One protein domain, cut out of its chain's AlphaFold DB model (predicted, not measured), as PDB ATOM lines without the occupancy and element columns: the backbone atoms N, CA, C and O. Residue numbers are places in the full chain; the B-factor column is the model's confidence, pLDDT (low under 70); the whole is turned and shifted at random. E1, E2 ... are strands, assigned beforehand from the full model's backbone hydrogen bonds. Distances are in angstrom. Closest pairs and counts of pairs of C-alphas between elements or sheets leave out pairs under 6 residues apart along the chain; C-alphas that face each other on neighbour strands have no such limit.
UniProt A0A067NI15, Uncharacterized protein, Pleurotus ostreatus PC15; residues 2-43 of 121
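What this domain is: This is residues 2 to 43 of the 121 residues of an uncharacterized protein of Pleurotus ostreatus PC15 (UniProt A0A067NI15). With little regular structure, the domain is a small sheet of three short strands, E1, E2 and E3, with a long looping stretch, residues 2 to 16, before it and a tail, residues 38 to 43, that sticks out. The printed part has 42 residues, 11 of them in named strands, with no named helix; the class is all strand. The sheet's order is E1, E2, E3, antiparallel, a meander, each strand the antiparallel neighbour of the one before. It is only just compact, close to loose, with a radius of gyration of the C-alphas of 10.5 A and spans of 27 by 25 by 20 A.

Where its parts are: E1, residues 17 to 20, begins at C-alpha 17 (14.137, -22.974, -0.974) and measures 9.1 A. E2, residues 23 to 26, measures 10.2 A. E3, residues 31 to 33, measures 6.5 A and ends at C-alpha 33 (7.055, -31.932, -6.684).

How they stand to each other: E1 and E2 form a hairpin at 145 degrees, with N 18 and O 25 within hydrogen-bond range at 2.9 A. E2 and E3 form another at 165 degrees, with N 24 and O 32 at 2.9 A.

The domain as a whole: The C-alphas of Ser 2 and Leu 43, the two farthest apart, are 29.0 A apart. The printed part has no cut, and both links are tight. Low confidence, under 70, falls on residues 2 to 7, 9 to 11 and 13 to 14.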
ATOM      1  N   SER A   2       2.126 -30.478   8.581       44.50
ATOM      2  CA  SER A   2       1.380 -31.115   7.490       44.50
ATOM      3  C   SER A   2       1.083 -30.097   6.392       44.50
ATOM      4  O   SER A   2       0.584 -29.010   6.677       44.50
ATOM      5  N   CYS A   3       1.369 -30.457   5.142       47.09
ATOM      6  CA  CYS A   3       0.784 -29.770   3.997       47.09
ATOM      7  C   CYS A   3      -0.718 -30.077   4.003       47.09
ATOM      8  O   CYS A   3      -1.102 -31.243   3.953       47.09
ATOM      9  N   ALA A   4      -1.562 -29.057   4.134       54.38
ATOM     10  CA  ALA A   4      -3.002 -29.197   3.962       54.38
ATOM     11  C   ALA A   4      -3.342 -28.794   2.522       54.38
ATOM     12  O   ALA A   4      -3.003 -27.689   2.105       54.38
ATOM     13  N   GLY A   5      -3.956 -29.702   1.762       47.59
ATOM     14  CA  GLY A   5      -4.380 -29.438   0.389       47.59
ATOM     15  C   GLY A   5      -5.771 -28.811   0.352       47.59
ATOM     16  O   GLY A   5      -6.726 -29.391   0.866       47.59
ATOM     17  N   LEU A   6      -5.887 -27.644  -0.276       47.53
ATOM     18  CA  LEU A   6      -7.138 -27.132  -0.838       47.53
ATOM     19  C   LEU A   6      -7.017 -27.297  -2.365       47.53
ATOM     20  O   LEU A   6      -6.551 -26.394  -3.054       47.53
ATOM     21  N   GLY A   7      -7.358 -28.478  -2.890       60.69
ATOM     22  CA  GLY A   7      -7.151 -28.823  -4.310       60.69
ATOM     23  C   GLY A   7      -5.680 -29.072  -4.691       60.69
ATOM     24  O   GLY A   7      -4.860 -29.336  -3.814       60.69
ATOM     25  N   ASP A   8      -5.348 -28.964  -5.987       70.94
ATOM     26  CA  ASP A   8      -3.999 -29.183  -6.567       70.94
ATOM     27  C   ASP A   8      -2.932 -28.157  -6.113       70.94
ATOM     28  O   ASP A   8      -1.795 -28.168  -6.583       70.94
ATOM     29  N   PHE A   9      -3.272 -27.249  -5.195       66.81
ATOM     30  CA  PHE A   9      -2.360 -26.240  -4.669       66.81
ATOM     31  C   PHE A   9      -1.788 -26.671  -3.318       66.81
ATOM     32  O   PHE A   9      -2.501 -26.799  -2.320       66.81
ATOM     33  N   VAL A  10      -0.466 -26.827  -3.274       69.44
ATOM     34  CA  VAL A  10       0.292 -27.033  -2.037       69.44
ATOM     35  C   VAL A  10       0.928 -25.713  -1.621       69.44
ATOM     36  O   VAL A  10       1.590 -25.053  -2.419       69.44
ATOM     37  N   TYR A  11       0.754 -25.328  -0.357       66.19
ATOM     38  CA  TYR A  11       1.336 -24.107   0.193       66.19
ATOM     39  C   TYR A  11       2.207 -24.414   1.416       66.19
ATOM     40  O   TYR A  11       1.776 -25.098   2.346       66.19
ATOM     41  N   LYS A  12       3.434 -23.878   1.426       70.31
ATOM     42  CA  LYS A  12       4.357 -23.896   2.572       70.31
ATOM     43  C   LYS A  12       4.714 -22.447   2.908       70.31
ATOM     44  O   LYS A  12       5.183 -21.702   2.058       70.31
ATOM     45  N   THR A  13       4.448 -22.039   4.147       62.44
ATOM     46  CA  THR A  13       4.477 -20.630   4.584       62.44
ATOM     47  C   THR A  13       5.863 -20.097   4.936       62.44
ATOM     48  O   THR A  13       6.006 -18.887   5.112       62.44
ATOM     49  N   ARG A  14       6.864 -20.967   5.138       64.69
ATOM     50  CA  ARG A  14       8.187 -20.607   5.680       64.69
ATOM     51  C   ARG A  14       9.276 -21.577   5.210       64.69
ATOM     52  O   ARG A  14       8.988 -22.749   4.978       64.69
ATOM     53  N   GLY A  15      10.515 -21.085   5.156       70.44
ATOM     54  CA  GLY A  15      11.715 -21.858   4.815       70.44
ATOM     55  C   GLY A  15      12.393 -21.349   3.546       70.44
ATOM     56  O   GLY A  15      11.726 -20.911   2.600       70.44
ATOM     57  N   SER A  16      13.723 -21.385   3.536       82.00
ATOM     58  CA  SER A  16      14.485 -21.096   2.325       82.00
ATOM     59  C   SER A  16      14.375 -22.276   1.358       82.00
ATOM     60  O   SER A  16      14.217 -23.430   1.763       82.00
ATOM     61  N   HIS A  17      14.358 -21.977   0.063       89.25
ATOM     62  CA  HIS A  17      14.137 -22.974  -0.974       89.25
ATOM     63  C   HIS A  17      14.938 -22.644  -2.222       89.25
ATOM     64  O   HIS A  17      15.283 -21.490  -2.485       89.25
ATOM     65  N   VAL A  18      15.194 -23.681  -3.006       88.81
ATOM     66  CA  VAL A  18      15.811 -23.579  -4.324       88.81
ATOM     67  C   VAL A  18      14.949 -24.305  -5.347       88.81
ATOM     68  O   VAL A  18      14.299 -25.307  -5.035       88.81
ATOM     69  N   ALA A  19      14.943 -23.793  -6.576       88.06
ATOM     70  CA  ALA A  19      14.330 -24.492  -7.695       88.06
ATOM     71  C   ALA A  19      15.092 -25.800  -7.955       88.06
ATOM     72  O   ALA A  19      16.314 -25.803  -8.110       88.06
ATOM     73  N   ALA A  20      14.360 -26.907  -7.993       87.88
ATOM     74  CA  ALA A  20      14.852 -28.223  -8.367       87.88
ATOM     75  C   ALA A  20      14.298 -28.609  -9.744       87.88
ATOM     76  O   ALA A  20      13.359 -27.999 -10.251       87.88
ATOM     77  N   LYS A  21      14.860 -29.660 -10.351       89.94
ATOM     78  CA  LYS A  21      14.471 -30.103 -11.701       89.94
ATOM     79  C   LYS A  21      12.971 -30.424 -11.832       89.94
ATOM     80  O   LYS A  21      12.425 -30.277 -12.917       89.94
ATOM     81  N   THR A  22      12.332 -30.877 -10.755       91.00
ATOM     82  CA  THR A  22      10.935 -31.348 -10.736       91.00
ATOM     83  C   THR A  22      10.078 -30.642  -9.680       91.00
ATOM     84  O   THR A  22       9.047 -31.175  -9.278       91.00
ATOM     85  N   GLY A  23      10.515 -29.483  -9.173       91.31
ATOM     86  CA  GLY A  23       9.783 -28.746  -8.140       91.31
ATOM     87  C   GLY A  23      10.681 -27.891  -7.247       91.31
ATOM     88  O   GLY A  23      11.553 -27.175  -7.737       91.31
ATOM     89  N   LEU A  24      10.474 -27.950  -5.932       91.50
ATOM     90  CA  LEU A  24      11.219 -27.176  -4.934       91.50
ATOM     91  C   LEU A  24      11.952 -28.084  -3.950       91.50
ATOM     92  O   LEU A  24      11.396 -29.079  -3.490       91.50
ATOM     93  N   LYS A  25      13.170 -27.688  -3.576       91.75
ATOM     94  CA  LYS A  25      13.917 -28.283  -2.464       91.75
ATOM     95  C   LYS A  25      14.071 -27.268  -1.341       91.75
ATOM     96  O   LYS A  25      14.483 -26.135  -1.591       91.75
ATOM     97  N   PHE A  26      13.745 -27.683  -0.124       90.56
ATOM     98  CA  PHE A  26      13.805 -26.852   1.076       90.56
ATOM     99  C   PHE A  26      15.106 -27.080   1.857       90.56
ATOM    100  O   PHE A  26      15.784 -28.097   1.694       90.56
ATOM    101  N   ASP A  27      15.448 -26.124   2.718       91.62
ATOM    102  CA  ASP A  27      16.603 -26.186   3.627       91.62
ATOM    103  C   ASP A  27      16.556 -27.346   4.635       91.62
ATOM    104  O   ASP A  27      17.598 -27.901   4.979       91.62
ATOM    105  N   ASP A  28      15.361 -27.763   5.051       88.44
ATOM    106  CA  ASP A  28      15.122 -28.962   5.868       88.44
ATOM    107  C   ASP A  28      15.366 -30.289   5.112       88.44
ATOM    108  O   ASP A  28      15.216 -31.371   5.682       88.44
ATOM    109  N   GLY A  29      15.741 -30.214   3.832       89.69
ATOM    110  CA  GLY A  29      16.005 -31.353   2.959       89.69
ATOM    111  C   GLY A  29      14.760 -31.957   2.308       89.69
ATOM    112  O   GLY A  29      14.913 -32.827   1.451       89.69
ATOM    113  N   SER A  30      13.550 -31.512   2.664       89.19
ATOM    114  CA  SER A  30      12.318 -31.962   2.011       89.19
ATOM    115  C   SER A  30      12.210 -31.438   0.578       89.19
ATOM    116  O   SER A  30      12.745 -30.382   0.231       89.19
ATOM    117  N   GLU A  31      11.487 -32.179  -0.258       90.44
ATOM    118  CA  GLU A  31      11.214 -31.813  -1.646       90.44
ATOM    119  C   GLU A  31       9.706 -31.782  -1.896       90.44
ATOM    120  O   GLU A  31       8.947 -32.581  -1.341       90.44
ATOM    121  N   LEU A  32       9.272 -30.841  -2.730       89.06
ATOM    122  CA  LEU A  32       7.894 -30.707  -3.182       89.06
ATOM    123  C   LEU A  32       7.877 -30.763  -4.704       89.06
ATOM    124  O   LEU A  32       8.396 -29.858  -5.357       89.06
ATOM    125  N   ALA A  33       7.280 -31.820  -5.253       90.75
ATOM    126  CA  ALA A  33       7.055 -31.932  -6.684       90.75
ATOM    127  C   ALA A  33       6.042 -30.876  -7.142       90.75
ATOM    128  O   ALA A  33       5.025 -30.664  -6.479       90.75
ATOM    129  N   ALA A  34       6.330 -30.214  -8.258       88.81
ATOM    130  CA  ALA A  34       5.442 -29.221  -8.845       88.81
ATOM    131  C   ALA A  34       5.659 -29.139 -10.356       88.81
ATOM    132  O   ALA A  34       6.800 -29.099 -10.818       88.81
ATOM    133  N   ASP A  35       4.564 -29.039 -11.109       89.69
ATOM    134  CA  ASP A  35       4.611 -28.786 -12.552       89.69
ATOM    135  C   ASP A  35       4.908 -27.309 -12.863       89.69
ATOM    136  O   ASP A  35       5.521 -26.988 -13.880       89.69
ATOM    137  N   VAL A  36       4.491 -26.396 -11.975       86.44
ATOM    138  CA  VAL A  36       4.693 -24.946 -12.097       86.44
ATOM    139  C   VAL A  36       5.071 -24.353 -10.741       86.44
ATOM    140  O   VAL A  36       4.445 -24.645  -9.725       86.44
ATOM    141  N   VAL A  37       6.068 -23.463 -10.734       85.50
ATOM    142  CA  VAL A  37       6.480 -22.686  -9.556       85.50
ATOM    143  C   VAL A  37       6.304 -21.197  -9.851       85.50
ATOM    144  O   VAL A  37       6.880 -20.676 -10.803       85.50
ATOM    145  N   LEU A  38       5.511 -20.506  -9.026       85.81
ATOM    146  CA  LEU A  38       5.262 -19.065  -9.131       85.81
ATOM    147  C   LEU A  38       6.015 -18.316  -8.025       85.81
ATOM    148  O   LEU A  38       5.683 -18.433  -6.845       85.81
ATOM    149  N   PHE A  39       7.004 -17.504  -8.404       86.81
ATOM    150  CA  PHE A  39       7.729 -16.646  -7.466       86.81
ATOM    151  C   PHE A  39       6.990 -15.322  -7.258       86.81
ATOM    152  O   PHE A  39       7.157 -14.368  -8.013       86.81
ATOM    153  N   ALA A  40       6.182 -15.257  -6.200       87.06
ATOM    154  CA  ALA A  40       5.518 -14.037  -5.742       87.06
ATOM    155  C   ALA A  40       6.349 -13.310  -4.662       87.06
ATOM    156  O   ALA A  40       5.830 -12.916  -3.620       87.06
ATOM    157  N   THR A  41       7.661 -13.164  -4.883       85.56
ATOM    158  CA  THR A  41       8.639 -12.668  -3.888       85.56
ATOM    159  C   THR A  41       8.549 -11.167  -3.598       85.56
ATOM    160  O   THR A  41       9.257 -10.668  -2.725       85.56
ATOM    161  N   GLY A  42       7.659 -10.449  -4.288       86.38
ATOM    162  CA  GLY A  42       7.441  -9.020  -4.092       86.38
ATOM    163  C   GLY A  42       8.618  -8.159  -4.554       86.38
ATOM    164  O   GLY A  42       9.423  -8.563  -5.391       86.38
ATOM    165  N   LEU A  43       8.682  -6.941  -4.019       85.25
ATOM    166  CA  LEU A  43       9.772  -5.990  -4.234       85.25
ATOM    167  C   LEU A  43      10.579  -5.833  -2.940       85.25
ATOM    168  O   LEU A  43      10.049  -6.025  -1.846       85.25
TER     169      LEU A  43